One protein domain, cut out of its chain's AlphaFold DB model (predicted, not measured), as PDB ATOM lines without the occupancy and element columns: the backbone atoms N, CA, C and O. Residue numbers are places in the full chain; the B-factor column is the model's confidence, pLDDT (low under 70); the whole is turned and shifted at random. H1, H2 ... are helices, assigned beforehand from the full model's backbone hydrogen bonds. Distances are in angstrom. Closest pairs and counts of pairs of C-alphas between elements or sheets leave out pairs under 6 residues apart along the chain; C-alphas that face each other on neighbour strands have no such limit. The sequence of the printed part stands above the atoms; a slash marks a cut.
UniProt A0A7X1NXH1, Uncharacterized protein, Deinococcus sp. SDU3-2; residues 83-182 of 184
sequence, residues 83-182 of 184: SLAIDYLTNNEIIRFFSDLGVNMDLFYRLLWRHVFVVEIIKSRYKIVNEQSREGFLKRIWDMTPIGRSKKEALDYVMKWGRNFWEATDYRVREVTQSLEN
ATOM      1  N   SER A  83      -4.543 -60.455 -36.349       66.50
ATOM      2  CA  SER A  83      -5.390 -59.419 -35.743       66.50
ATOM      3  C   SER A  83      -4.621 -58.171 -35.280       66.50
ATOM      4  O   SER A  83      -5.225 -57.164 -34.912       66.50
ATOM      5  N   LEU A  84      -3.283 -58.209 -35.296       67.38
ATOM      6  CA  LEU A  84      -2.410 -57.167 -34.747       67.38
ATOM      7  C   LEU A  84      -1.920 -56.140 -35.782       67.38
ATOM      8  O   LEU A  84      -0.874 -55.532 -35.584       67.38
ATOM      9  N   ALA A  85      -2.728 -55.870 -36.814       60.47
ATOM     10  CA  ALA A  85      -2.549 -54.799 -37.809       60.47
ATOM     11  C   ALA A  85      -1.714 -55.107 -39.066       60.47
ATOM     12  O   ALA A  85      -1.277 -54.177 -39.752       60.47
ATOM     13  N   ILE A  86      -1.561 -56.381 -39.445       58.34
ATOM     14  CA  ILE A  86      -1.027 -56.738 -40.775       58.34
ATOM     15  C   ILE A  86      -1.898 -56.124 -41.885       58.34
ATOM     16  O   ILE A  86      -1.371 -55.513 -42.817       58.34
ATOM     17  N   ASP A  87      -3.221 -56.173 -41.739       56.84
ATOM     18  CA  ASP A  87      -4.156 -55.630 -42.733       56.84
ATOM     19  C   ASP A  87      -4.015 -54.111 -42.922       56.84
ATOM     20  O   ASP A  87      -4.196 -53.593 -44.027       56.84
ATOM     21  N   TYR A  88      -3.631 -53.384 -41.869       58.50
ATOM     22  CA  TYR A  88      -3.479 -51.932 -41.928       58.50
ATOM     23  C   TYR A  88      -2.157 -51.504 -42.575       58.50
ATOM     24  O   TYR A  88      -2.124 -50.569 -43.374       58.50
ATOM     25  N   LEU A  89      -1.062 -52.213 -42.278       63.44
ATOM     26  CA  LEU A  89       0.248 -51.946 -42.884       63.44
ATOM     27  C   LEU A  89       0.239 -52.186 -44.390       63.44
ATOM     28  O   LEU A  89       0.839 -51.427 -45.148       63.44
ATOM     29  N   THR A  90      -0.488 -53.215 -44.820       59.97
ATOM     30  CA  THR A  90      -0.569 -53.613 -46.227       59.97
ATOM     31  C   THR A  90      -1.307 -52.573 -47.082       59.97
ATOM     32  O   THR A  90      -1.019 -52.436 -48.275       59.97
ATOM     33  N   ASN A  91      -2.218 -51.805 -46.475       60.53
ATOM     34  CA  ASN A  91      -3.086 -50.835 -47.150       60.53
ATOM     35  C   ASN A  91      -2.673 -49.369 -46.949       60.53
ATOM     36  O   ASN A  91      -3.395 -48.470 -47.375       60.53
ATOM     37  N   ASN A  92      -1.530 -49.102 -46.316       70.06
ATOM     38  CA  ASN A  92      -1.074 -47.736 -46.092       70.06
ATOM     39  C   ASN A  92      -0.234 -47.229 -47.282       70.06
ATOM     40  O   ASN A  92       0.875 -47.709 -47.524       70.06
ATOM     41  N   GLU A  93      -0.757 -46.240 -48.014       66.25
ATOM     42  CA  GLU A  93      -0.110 -45.653 -49.201       66.25
ATOM     43  C   GLU A  93       1.255 -45.018 -48.904       66.25
ATOM     44  O   GLU A  93       2.114 -44.943 -49.777       66.25
ATOM     45  N   ILE A  94       1.501 -44.623 -47.661       72.38
ATOM     46  CA  ILE A  94       2.703 -43.885 -47.259       72.38
ATOM     47  C   ILE A  94       3.842 -44.834 -46.966       72.38
ATOM     48  O   ILE A  94       4.985 -44.595 -47.347       72.38
ATOM     49  N   ILE A  95       3.514 -45.967 -46.354       75.00
ATOM     50  CA  ILE A  95       4.454 -47.071 -46.208       75.00
ATOM     51  C   ILE A  95       4.904 -47.551 -47.595       75.00
ATOM     52  O   ILE A  95       6.096 -47.791 -47.796       75.00
ATOM     53  N   ARG A  96       3.978 -47.618 -48.564       73.75
ATOM     54  CA  ARG A  96       4.308 -47.920 -49.964       73.75
ATOM     55  C   ARG A  96       5.188 -46.836 -50.582       73.75
ATOM     56  O   ARG A  96       6.246 -47.169 -51.091       73.75
ATOM     57  N   PHE A  97       4.839 -45.559 -50.429       80.19
ATOM     58  CA  PHE A  97       5.641 -44.439 -50.926       80.19
ATOM     59  C   PHE A  97       7.099 -44.478 -50.441       80.19
ATOM     60  O   PHE A  97       8.021 -44.378 -51.246       80.19
ATOM     61  N   PHE A  98       7.338 -44.673 -49.139       80.50
ATOM     62  CA  PHE A  98       8.704 -44.761 -48.609       80.50
ATOM     63  C   PHE A  98       9.444 -46.018 -49.079       80.50
ATOM     64  O   PHE A  98      10.645 -45.952 -49.351       80.50
ATOM     65  N   SER A  99       8.737 -47.142 -49.221       79.69
ATOM     66  CA  SER A  99       9.298 -48.359 -49.812       79.69
ATOM     67  C   SER A  99       9.698 -48.143 -51.276       79.69
ATOM     68  O   SER A  99      10.781 -48.562 -51.681       79.69
ATOM     69  N   ASP A 100       8.866 -47.450 -52.055       83.81
ATOM     70  CA  ASP A 100       9.097 -47.151 -53.473       83.81
ATOM     71  C   ASP A 100      10.258 -46.162 -53.670       83.81
ATOM     72  O   ASP A 100      10.991 -46.241 -54.654       83.81
ATOM     73  N   LEU A 101      10.491 -45.280 -52.694       86.62
ATOM     74  CA  LEU A 101      11.676 -44.417 -52.625       86.62
ATOM     75  C   LEU A 101      12.964 -45.161 -52.218       86.62
ATOM     76  O   LEU A 101      14.027 -44.544 -52.142       86.62
ATOM     77  N   GLY A 102      12.894 -46.469 -51.951       84.25
ATOM     78  CA  GLY A 102      14.045 -47.294 -51.579       84.25
ATOM     79  C   GLY A 102      14.471 -47.164 -50.115       84.25
ATOM     80  O   GLY A 102      15.590 -47.546 -49.765       84.25
ATOM     81  N   VAL A 103      13.612 -46.628 -49.241       86.38
ATOM     82  CA  VAL A 103      13.886 -46.562 -47.799       86.38
ATOM     83  C   VAL A 103      13.742 -47.956 -47.187       86.38
ATOM     84  O   VAL A 103      12.751 -48.652 -47.404       86.38
ATOM     85  N   ASN A 104      14.715 -48.372 -46.372       82.12
ATOM     86  CA  ASN A 104      14.610 -49.626 -45.630       82.12
ATOM     87  C   ASN A 104      13.573 -49.485 -44.496       82.12
ATOM     88  O   ASN A 104      13.818 -48.824 -43.485       82.12
ATOM     89  N   MET A 105      12.435 -50.162 -44.655       82.75
ATOM     90  CA  MET A 105      11.338 -50.168 -43.682       82.75
ATOM     91  C   MET A 105      11.468 -51.270 -42.614       82.75
ATOM     92  O   MET A 105      10.668 -51.319 -41.680       82.75
ATOM     93  N   ASP A 106      12.494 -52.127 -42.673       83.06
ATOM     94  CA  ASP A 106      12.674 -53.254 -41.745       83.06
ATOM     95  C   ASP A 106      12.822 -52.786 -40.299       83.06
ATOM     96  O   ASP A 106      12.373 -53.449 -39.359       83.06
ATOM     97  N   LEU A 107      13.515 -51.663 -40.084       84.06
ATOM     98  CA  LEU A 107      13.662 -51.091 -38.747       84.06
ATOM     99  C   LEU A 107      12.322 -50.558 -38.234       84.06
ATOM    100  O   LEU A 107      11.969 -50.811 -37.081       84.06
ATOM    101  N   PHE A 108      11.567 -49.872 -39.092       81.38
ATOM    102  CA  PHE A 108      10.249 -49.348 -38.754       81.38
ATOM    103  C   PHE A 108       9.294 -50.476 -38.353       81.38
ATOM    104  O   PHE A 108       8.746 -50.440 -37.253       81.38
ATOM    105  N   TYR A 109       9.172 -51.526 -39.172       80.06
ATOM    106  CA  TYR A 109       8.304 -52.661 -38.859       80.06
ATOM    107  C   TYR A 109       8.704 -53.356 -37.560       80.06
ATOM    108  O   TYR A 109       7.837 -53.677 -36.752       80.06
ATOM    109  N   ARG A 110      10.007 -53.545 -37.304       83.62
ATOM    110  CA  ARG A 110      10.485 -54.126 -36.038       83.62
ATOM    111  C   ARG A 110      10.082 -53.285 -34.827       83.62
ATOM    112  O   ARG A 110       9.651 -53.838 -33.814       83.62
ATOM    113  N   LEU A 111      10.220 -51.963 -34.916       82.19
ATOM    114  CA  LEU A 111       9.843 -51.052 -33.834       82.19
ATOM    115  C   LEU A 111       8.329 -51.006 -33.629       82.19
ATOM    116  O   LEU A 111       7.876 -51.060 -32.485       82.19
ATOM    117  N   LEU A 112       7.566 -50.963 -34.719       78.81
ATOM    118  CA  LEU A 112       6.113 -50.975 -34.681       78.81
ATOM    119  C   LEU A 112       5.593 -52.272 -34.055       78.81
ATOM    120  O   LEU A 112       4.814 -52.214 -33.111       78.81
ATOM    121  N   TRP A 113       6.076 -53.431 -34.509       78.06
ATOM    122  CA  TRP A 113       5.696 -54.725 -33.942       78.06
ATOM    123  C   TRP A 113       6.008 -54.814 -32.457       78.06
ATOM    124  O   TRP A 113       5.164 -55.244 -31.676       78.06
ATOM    125  N   ARG A 114       7.193 -54.350 -32.040       84.00
ATOM    126  CA  ARG A 114       7.547 -54.298 -30.620       84.00
ATOM    127  C   ARG A 114       6.579 -53.415 -29.836       84.00
ATOM    128  O   ARG A 114       6.174 -53.797 -28.743       84.00
ATOM    129  N   HIS A 115       6.207 -52.257 -30.377       79.88
ATOM    130  CA  HIS A 115       5.241 -51.363 -29.745       79.88
ATOM    131  C   HIS A 115       3.856 -52.017 -29.627       79.88
ATOM    132  O   HIS A 115       3.338 -52.124 -28.517       79.88
ATOM    133  N   VAL A 116       3.295 -52.518 -30.732       79.12
ATOM    134  CA  VAL A 116       1.981 -53.181 -30.764       79.12
ATOM    135  C   VAL A 116       1.939 -54.348 -29.778       79.12
ATOM    136  O   VAL A 116       1.020 -54.435 -28.965       79.12
ATOM    137  N   PHE A 117       2.968 -55.194 -29.784       82.56
ATOM    138  CA  PHE A 117       3.066 -56.355 -28.904       82.56
ATOM    139  C   PHE A 117       3.100 -55.968 -27.419       82.56
ATOM    140  O   PHE A 117       2.359 -56.525 -26.610       82.56
ATOM    141  N   VAL A 118       3.922 -54.978 -27.055       84.44
ATOM    142  CA  VAL A 118       4.012 -54.487 -25.669       84.44
ATOM    143  C   VAL A 118       2.681 -53.892 -25.214       84.44
ATOM    144  O   VAL A 118       2.230 -54.187 -24.107       84.44
ATOM    145  N   VAL A 119       2.031 -53.092 -26.060       80.12
ATOM    146  CA  VAL A 119       0.733 -52.484 -25.744       80.12
ATOM    147  C   VAL A 119      -0.332 -53.554 -25.508       80.12
ATOM    148  O   VAL A 119      -1.040 -53.477 -24.507       80.12
ATOM    149  N   GLU A 120      -0.422 -54.578 -26.357       81.69
ATOM    150  CA  GLU A 120      -1.393 -55.667 -26.180       81.69
ATOM    151  C   GLU A 120      -1.178 -56.472 -24.902       81.69
ATOM    152  O   GLU A 120      -2.132 -56.765 -24.177       81.69
ATOM    153  N   ILE A 121       0.079 -56.776 -24.572       84.69
ATOM    154  CA  ILE A 121       0.406 -57.442 -23.310       84.69
ATOM    155  C   ILE A 121      -0.052 -56.591 -22.130       84.69
ATOM    156  O   ILE A 121      -0.667 -57.116 -21.204       84.69
ATOM    157  N   ILE A 122       0.212 -55.283 -22.154       83.50
ATOM    158  CA  ILE A 122      -0.196 -54.377 -21.076       83.50
ATOM    159  C   ILE A 122      -1.726 -54.296 -20.993       83.50
ATOM    160  O   ILE A 122      -2.277 -54.450 -19.899       83.50
ATOM    161  N   LYS A 123      -2.428 -54.136 -22.122       82.44
ATOM    162  CA  LYS A 123      -3.901 -54.123 -22.174       82.44
ATOM    163  C   LYS A 123      -4.489 -55.375 -21.548       82.44
ATOM    164  O   LYS A 123      -5.350 -55.272 -20.677       82.44
ATOM    165  N   SER A 124      -3.990 -56.537 -21.958       83.31
ATOM    166  CA  SER A 124      -4.471 -57.826 -21.472       83.31
ATOM    167  C   SER A 124      -4.130 -58.040 -19.993       83.31
ATOM    168  O   SER A 124      -4.997 -58.387 -19.188       83.31
ATOM    169  N   ARG A 125      -2.896 -57.719 -19.580       84.00
ATOM    170  CA  ARG A 125      -2.426 -57.884 -18.196       84.00
ATOM    171  C   ARG A 125      -3.173 -57.003 -17.198       84.00
ATOM    172  O   ARG A 125      -3.482 -57.467 -16.102       84.00
ATOM    173  N   TYR A 126      -3.437 -55.747 -17.554       82.00
ATOM    174  CA  TYR A 126      -4.098 -54.772 -16.678       82.00
ATOM    175  C   TYR A 126      -5.601 -54.638 -16.940       82.00
ATOM    176  O   TYR A 126      -6.258 -53.858 -16.251       82.00
ATOM    177  N   LYS A 127      -6.148 -55.422 -17.881       80.12
ATOM    178  CA  LYS A 127      -7.560 -55.399 -18.286       80.12
ATOM    179  C   LYS A 127      -8.023 -53.977 -18.622       80.12
ATOM    180  O   LYS A 127      -9.021 -53.494 -18.091       80.12
ATOM    181  N   ILE A 128      -7.261 -53.296 -19.477       79.31
ATOM    182  CA  ILE A 128      -7.586 -51.944 -19.944       79.31
ATOM    183  C   ILE A 128      -8.640 -52.081 -21.044       79.31
ATOM    184  O   ILE A 128      -8.305 -52.340 -22.199       79.31
ATOM    185  N   VAL A 129      -9.914 -51.979 -20.664       73.69
ATOM    186  CA  VAL A 129     -11.065 -52.178 -21.571       73.69
ATOM    187  C   VAL A 129     -11.883 -50.902 -21.761       73.69
ATOM    188  O   VAL A 129     -12.626 -50.778 -22.725       73.69
ATOM    189  N   ASN A 130     -11.776 -49.957 -20.827       76.50
ATOM    190  CA  ASN A 130     -12.557 -48.726 -20.827       76.50
ATOM    191  C   ASN A 130     -11.748 -47.526 -20.318       76.50
ATOM    192  O   ASN A 130     -10.700 -47.674 -19.683       76.50
ATOM    193  N   GLU A 131     -12.288 -46.332 -20.546       72.88
ATOM    194  CA  GLU A 131     -11.694 -45.052 -20.149       72.88
ATOM    195  C   GLU A 131     -11.294 -45.004 -18.662       72.88
ATOM    196  O   GLU A 131     -10.212 -44.556 -18.299       72.88
ATOM    197  N   GLN A 132     -12.133 -45.552 -17.781       75.44
ATOM    198  CA  GLN A 132     -11.875 -45.567 -16.339       75.44
ATOM    199  C   GLN A 132     -10.694 -46.475 -15.963       75.44
ATOM    200  O   GLN A 132      -9.853 -46.100 -15.145       75.44
ATOM    201  N   SER A 133     -10.604 -47.662 -16.568       75.38
ATOM    202  CA  SER A 133      -9.483 -48.592 -16.377       75.38
ATOM    203  C   SER A 133      -8.176 -48.026 -16.932       75.38
ATOM    204  O   SER A 133      -7.122 -48.223 -16.325       75.38
ATOM    205  N   ARG A 134      -8.253 -47.257 -18.028       75.75
ATOM    206  CA  ARG A 134      -7.131 -46.520 -18.617       75.75
ATOM    207  C   ARG A 134      -6.597 -45.464 -17.657       75.75
ATOM    208  O   ARG A 134      -5.415 -45.491 -17.329       75.75
ATOM    209  N   GLU A 135      -7.454 -44.570 -17.176       76.50
ATOM    210  CA  GLU A 135      -7.054 -43.507 -16.247       76.50
ATOM    211  C   GLU A 135      -6.536 -44.092 -14.919       76.50
ATOM    212  O   GLU A 135      -5.524 -43.642 -14.381       76.50
ATOM    213  N   GLY A 136      -7.145 -45.179 -14.431       79.56
ATOM    214  CA  GLY A 136      -6.649 -45.917 -13.268       79.56
ATOM    215  C   GLY A 136      -5.264 -46.542 -13.482       79.56
ATOM    216  O   GLY A 136      -4.437 -46.538 -12.569       79.56
ATOM    217  N   PHE A 137      -4.985 -47.056 -14.681       81.31
ATOM    218  CA  PHE A 137      -3.669 -47.575 -15.049       81.31
ATOM    219  C   PHE A 137      -2.618 -46.463 -15.163       81.31
ATOM    220  O   PHE A 137      -1.548 -46.583 -14.565       81.31
ATOM    221  N   LEU A 138      -2.933 -45.366 -15.860       75.69
ATOM    222  CA  LEU A 138      -2.043 -44.206 -15.989       75.69
ATOM    223  C   LEU A 138      -1.702 -43.615 -14.619       75.69
ATOM    224  O   LEU A 138      -0.538 -43.330 -14.348       75.69
ATOM    225  N   LYS A 139      -2.690 -43.525 -13.721       77.56
ATOM    226  CA  LYS A 139      -2.475 -43.086 -12.341       77.56
ATOM    227  C   LYS A 139      -1.555 -44.034 -11.567       77.56
ATOM    228  O   LYS A 139      -0.639 -43.574 -10.903       77.56
ATOM    229  N   ARG A 140      -1.720 -45.355 -11.699       79.56
ATOM    230  CA  ARG A 140      -0.814 -46.338 -11.066       79.56
ATOM    231  C   ARG A 140       0.618 -46.247 -11.590       79.56
ATOM    232  O   ARG A 140       1.554 -46.409 -10.814       79.56
ATOM    233  N   ILE A 141       0.788 -46.007 -12.890       77.06
ATOM    234  CA  ILE A 141       2.104 -45.767 -13.489       77.06
ATOM    235  C   ILE A 141       2.699 -44.445 -12.997       77.06
ATOM    236  O   ILE A 141       3.894 -44.388 -12.738       77.06
ATOM    237  N   TRP A 142       1.886 -43.405 -12.828       70.44
ATOM    238  CA  TRP A 142       2.323 -42.127 -12.268       70.44
ATOM    239  C   TRP A 142       2.773 -42.247 -10.810       70.44
ATOM    240  O   TRP A 142       3.820 -41.726 -10.428       70.44
ATOM    241  N   ASP A 143       2.000 -42.977 -10.006       72.62
ATOM    242  CA  ASP A 143       2.282 -43.201  -8.589       72.62
ATOM    243  C   ASP A 143       3.529 -44.089  -8.389       72.62
ATOM    244  O   ASP A 143       4.150 -44.061  -7.322       72.62
ATOM    245  N   MET A 144       3.959 -44.835  -9.418       71.81
ATOM    246  CA  MET A 144       5.291 -45.441  -9.443       71.81
ATOM    247  C   MET A 144       6.344 -44.341  -9.582       71.81
ATOM    248  O   MET A 144       6.656 -43.887 -10.679       71.81
ATOM    249  N   THR A 145       6.937 -43.943  -8.456       59.28
ATOM    250  CA  THR A 145       7.982 -42.915  -8.412       59.28
ATOM    251  C   THR A 145       9.114 -43.259  -9.395       59.28
ATOM    252  O   THR A 145       9.810 -44.266  -9.204       59.28
ATOM    253  N   PRO A 146       9.333 -42.465 -10.463       62.62
ATOM    254  CA  PRO A 146      10.346 -42.787 -11.456       62.62
ATOM    255  C   PRO A 146      11.739 -42.569 -10.860       62.62
ATOM    256  O   PRO A 146      12.205 -41.445 -10.686       62.62
ATOM    257  N   ILE A 147      12.433 -43.665 -10.555       57.72
ATOM    258  CA  ILE A 147      13.850 -43.629 -10.178       57.72
ATOM    259  C   ILE A 147      14.679 -43.502 -11.466       57.72
ATOM    260  O   ILE A 147      14.874 -44.486 -12.183       57.72
ATOM    261  N   GLY A 148      15.154 -42.290 -11.762       75.75
ATOM    262  CA  GLY A 148      16.117 -42.003 -12.835       75.75
ATOM    263  C   GLY A 148      15.543 -41.336 -14.095       75.75
ATOM    264  O   GLY A 148      14.345 -41.386 -14.373       75.75
ATOM    265  N   ARG A 149      16.434 -40.716 -14.886       75.19
ATOM    266  CA  ARG A 149      16.098 -39.916 -16.083       75.19
ATOM    267  C   ARG A 149      15.360 -40.715 -17.163       75.19
ATOM    268  O   ARG A 149      14.342 -40.257 -17.662       75.19
ATOM    269  N   SER A 150      15.816 -41.936 -17.450       73.38
ATOM    270  CA  SER A 150      15.201 -42.807 -18.464       73.38
ATOM    271  C   SER A 150      13.763 -43.213 -18.112       73.38
ATOM    272  O   SER A 150      12.897 -43.230 -18.984       73.38
ATOM    273  N   LYS A 151      13.469 -43.480 -16.829       75.12
ATOM    274  CA  LYS A 151      12.100 -43.810 -16.394       75.12
ATOM    275  C   LYS A 151      11.165 -42.610 -16.499       75.12
ATOM    276  O   LYS A 151      10.001 -42.793 -16.828       75.12
ATOM    277  N   LYS A 152      11.678 -41.402 -16.253       78.62
ATOM    278  CA  LYS A 152      10.917 -40.161 -16.419       78.62
ATOM    279  C   LYS A 152      10.562 -39.910 -17.887       78.62
ATOM    280  O   LYS A 152       9.403 -39.668 -18.181       78.62
ATOM    281  N   GLU A 153      11.516 -40.068 -18.802       80.38
ATOM    282  CA  GLU A 153      11.263 -39.931 -20.248       80.38
ATOM    283  C   GLU A 153      10.241 -40.965 -20.756       80.38
ATOM    284  O   GLU A 153       9.357 -40.632 -21.544       80.38
ATOM    285  N   ALA A 154      10.306 -42.206 -20.263       78.19
ATOM    286  CA  ALA A 154       9.311 -43.229 -20.581       78.19
ATOM    287  C   ALA A 154       7.915 -42.881 -20.030       78.19
ATOM    288  O   ALA A 154       6.915 -43.084 -20.719       78.19
ATOM    289  N   LEU A 155       7.844 -42.341 -18.810       77.38
ATOM    290  CA  LEU A 155       6.602 -41.878 -18.192       77.38
ATOM    291  C   LEU A 155       5.980 -40.729 -18.996       77.38
ATOM    292  O   LEU A 155       4.796 -40.778 -19.315       77.38
ATOM    293  N   ASP A 156       6.787 -39.737 -19.376       80.06
ATOM    294  CA  ASP A 156       6.356 -38.589 -20.178       80.06
ATOM    295  C   ASP A 156       5.852 -39.037 -21.560       80.06
ATOM    296  O   ASP A 156       4.826 -38.549 -22.040       80.06
ATOM    297  N   TYR A 157       6.511 -40.022 -22.179       80.19
ATOM    298  CA  TYR A 157       6.054 -40.630 -23.429       80.19
ATOM    299  C   TYR A 157       4.685 -41.306 -23.278       80.19
ATOM    300  O   TYR A 157       3.780 -41.055 -24.077       80.19
ATOM    301  N   VAL A 158       4.507 -42.126 -22.236       77.00
ATOM    302  CA  VAL A 158       3.222 -42.778 -21.939       77.00
ATOM    303  C   VAL A 158       2.148 -41.747 -21.597       77.00
ATOM    304  O   VAL A 158       1.000 -41.937 -21.963       77.00
ATOM    305  N   MET A 159       2.477 -40.627 -20.963       74.06
ATOM    306  CA  MET A 159       1.495 -39.571 -20.703       74.06
ATOM    307  C   MET A 159       1.082 -38.830 -21.976       74.06
ATOM    308  O   MET A 159      -0.100 -38.550 -22.167       74.06
ATOM    309  N   LYS A 160       2.041 -38.535 -22.861       76.12
ATOM    310  CA  LYS A 160       1.783 -37.802 -24.106       76.12
ATOM    311  C   LYS A 160       0.939 -38.612 -25.090       76.12
ATOM    312  O   LYS A 160       0.024 -38.065 -25.693       76.12
ATOM    313  N   TRP A 161       1.240 -39.899 -25.235       69.44
ATOM    314  CA  TRP A 161       0.670 -40.745 -26.291       69.44
ATOM    315  C   TRP A 161      -0.206 -41.889 -25.763       69.44
ATOM    316  O   TRP A 161      -0.950 -42.518 -26.511       69.44
ATOM    317  N   GLY A 162      -0.166 -42.150 -24.455       66.75
ATOM    318  CA  GLY A 162      -0.827 -43.293 -23.831       66.75
ATOM    319  C   GLY A 162      -2.319 -43.323 -24.046       66.75
ATOM    320  O   GLY A 162      -2.853 -44.405 -24.225       66.75
ATOM    321  N   ARG A 163      -3.002 -42.176 -24.089       67.50
ATOM    322  CA  ARG A 163      -4.456 -42.150 -24.313       67.50
ATOM    323  C   ARG A 163      -4.853 -42.908 -25.577       67.50
ATOM    324  O   ARG A 163      -5.784 -43.707 -25.532       67.50
ATOM    325  N   ASN A 164      -4.076 -42.758 -26.639       66.62
ATOM    326  CA  ASN A 164      -4.414 -43.309 -27.939       66.62
ATOM    327  C   ASN A 164      -3.865 -44.736 -28.140       66.62
ATOM    328  O   ASN A 164      -4.410 -45.507 -28.929       66.62
ATOM    329  N   PHE A 165      -2.870 -45.157 -27.343       64.44
ATOM    330  CA  PHE A 165      -2.351 -46.533 -27.354       64.44
ATOM    331  C   PHE A 165      -3.397 -47.586 -26.982       64.44
ATOM    332  O   PHE A 165      -3.296 -48.735 -27.403       64.44
ATOM    333  N   TRP A 166      -4.393 -47.245 -26.169       66.50
ATOM    334  CA  TRP A 166      -5.333 -48.249 -25.665       66.50
ATOM    335  C   TRP A 166      -6.530 -48.489 -26.588       66.50
ATOM    336  O   TRP A 166      -7.248 -49.470 -26.389       66.50
ATOM    337  N   GLU A 167      -6.704 -47.668 -27.622       64.44
ATOM    338  CA  GLU A 167      -7.763 -47.806 -28.625       64.44
ATOM    339  C   GLU A 167      -7.583 -49.075 -29.489       64.44
ATOM    340  O   GLU A 167      -6.604 -49.826 -29.361       64.44
ATOM    341  N   ALA A 168      -8.556 -49.374 -30.355       56.78
ATOM    342  CA  ALA A 168      -8.474 -50.502 -31.290       56.78
ATOM    343  C   ALA A 168      -7.174 -50.450 -32.121       56.78
ATOM    344  O   ALA A 168      -6.665 -49.372 -32.427       56.78
ATOM    345  N   THR A 169      -6.604 -51.616 -32.454       53.25
ATOM    346  CA  THR A 169      -5.285 -51.733 -33.115       53.25
ATOM    347  C   THR A 169      -5.206 -50.921 -34.411       53.25
ATOM    348  O   THR A 169      -4.182 -50.295 -34.680       53.25
ATOM    349  N   ASP A 170      -6.320 -50.819 -35.136       53.75
ATOM    350  CA  ASP A 170      -6.444 -50.021 -36.361       53.75
ATOM    351  C   ASP A 170      -6.302 -48.511 -36.125       53.75
ATOM    352  O   ASP A 170      -5.717 -47.803 -36.944       53.75
ATOM    353  N   TYR A 171      -6.799 -47.998 -34.994       57.22
ATOM    354  CA  TYR A 171      -6.684 -46.580 -34.643       57.22
ATOM    355  C   TYR A 171      -5.242 -46.212 -34.263       57.22
ATOM    356  O   TYR A 171      -4.744 -45.159 -34.652       57.22
ATOM    357  N   ARG A 172      -4.535 -47.120 -33.579       56.19
ATOM    358  CA  ARG A 172      -3.133 -46.922 -33.176       56.19
ATOM    359  C   ARG A 172      -2.191 -46.820 -34.364       56.19
ATOM    360  O   ARG A 172      -1.343 -45.934 -34.400       56.19
ATOM    361  N   VAL A 173      -2.310 -47.741 -35.325       57.62
ATOM    362  CA  VAL A 173      -1.431 -47.719 -36.500       57.62
ATOM    363  C   VAL A 173      -1.710 -46.471 -37.328       57.62
ATOM    364  O   VAL A 173      -0.748 -45.802 -37.685       57.62
ATOM    365  N   ARG A 174      -2.990 -46.101 -37.523       59.97
ATOM    366  CA  ARG A 174      -3.393 -44.825 -38.144       59.97
ATOM    367  C   ARG A 174      -2.681 -43.638 -37.531       59.97
ATOM    368  O   ARG A 174      -2.067 -42.873 -38.263       59.97
ATOM    369  N   GLU A 175      -2.748 -43.503 -36.218       61.25
ATOM    370  CA  GLU A 175      -2.186 -42.360 -35.515       61.25
ATOM    371  C   GLU A 175      -0.654 -42.330 -35.569       61.25
ATOM    372  O   GLU A 175      -0.072 -41.268 -35.782       61.25
ATOM    373  N   VAL A 176       0.018 -43.480 -35.426       61.09
ATOM    374  CA  VAL A 176       1.482 -43.555 -35.561       61.09
ATOM    375  C   VAL A 176       1.905 -43.154 -36.973       61.09
ATOM    376  O   VAL A 176       2.861 -42.394 -37.118       61.09
ATOM    377  N   THR A 177       1.187 -43.597 -38.011       60.91
ATOM    378  CA  THR A 177       1.445 -43.123 -39.378       60.91
ATOM    379  C   THR A 177       1.116 -41.641 -39.549       60.91
ATOM    380  O   THR A 177       1.971 -40.920 -40.043       60.91
ATOM    381  N   GLN A 178      -0.004 -41.142 -39.021       61.56
ATOM    382  CA  GLN A 178      -0.362 -39.716 -39.081       61.56
ATOM    383  C   GLN A 178       0.628 -38.811 -38.346       61.56
ATOM    384  O   GLN A 178       0.882 -37.686 -38.772       61.56
ATOM    385  N   SER A 179       1.226 -39.303 -37.265       59.91
ATOM    386  CA  SER A 179       2.273 -38.593 -36.526       59.91
ATOM    387  C   SER A 179       3.590 -38.532 -37.306       59.91
ATOM    388  O   SER A 179       4.389 -37.628 -37.084       59.91
ATOM    389  N   LEU A 180       3.833 -39.483 -38.214       59.06
ATOM    390  CA  LEU A 180       4.951 -39.435 -39.161       59.06
ATOM    391  C   LEU A 180       4.626 -38.565 -40.388       59.06
ATOM    392  O   LEU A 180       5.536 -37.982 -40.971       59.06
ATOM    393  N   GLU A 181       3.348 -38.461 -40.763       54.88
ATOM    394  CA  GLU A 181       2.855 -37.614 -41.860       54.88
ATOM    395  C   GLU A 181       2.871 -36.123 -41.531       54.88
ATOM    396  O   GLU A 181       3.171 -35.307 -42.400       54.88
ATOM    397  N   ASN A 182       2.555 -35.763 -40.285       49.34
ATOM    398  CA  ASN A 182       2.505 -34.380 -39.825       49.34
ATOM    399  C   ASN A 182       3.644 -34.098 -38.836       49.34
ATOM    400  O   ASN A 182       3.437 -34.180 -37.624       49.34
TER     401      ASN A 182
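AT A GLANCE: This is residues 83 to 182 of the 184 residues of an uncharacterized protein of Deinococcus sp. SDU3-2 (UniProt A0A7X1NXH1). The long helix H3 runs along one side of an open arrangement: the hairpin of H4 and H5 is set crosswise towards its last residues, H6 slants past Val 116, and small H1 and H2 lie beyond H6, with residues 97 to 102 sticking out. The printed part has 100 residues with six named helices, H1 to H6 in chain order, and no named strand: all helix. It is only just compact, close to loose, with a radius of gyration of the C-alphas of 15.3 A and spans of 46 by 30 by 22 A.

IN THESE COORDINATES: Find C-alpha 106 at (12.674, -53.254, -41.745); from there H3, residues 106 to 126, runs 30.2 A. Next come H4, 131 to 143, H5, 149 to 165, 22.6 A with a kink of 44 degrees near residue 159, and H6, 169 to 181, ending at (2.855, -37.614, -41.860). Before H3 look for H1, 86 to 90, and H2, 93 to 100.

HOW THE PARTS SIT: At Val 119 and Phe 165, C-alphas 6.9 A apart, H3 and H5 are close but not clearly touching, about perpendicular at 81 degrees. The hairpin H4 and H5 touch, closest at C-alphas 142 and 155, 7.3 A. H5 touches H6 with residues 164 to 165 alone, closest at C-alphas 165 and 172, 5.9 A. H1 only just touches H6, with 3 pairs of C-alphas within 8 A, closest at 88 and 170, 6.6 A; H2 and H6 are near each other. Every O i to N i+4 pair is within hydrogen-bond range in H1, H2, H3, H4 and H6; H5 has 11 of 13.

THE WHOLE: The farthest C-alphas, Asp 100 and Asp 143, are 45.6 A apart. The printed part has no cut, and its five links between helices are tight. Look for pLDDT under 70 at residues 83 to 91, 93, 145 to 147 and 161 to 182.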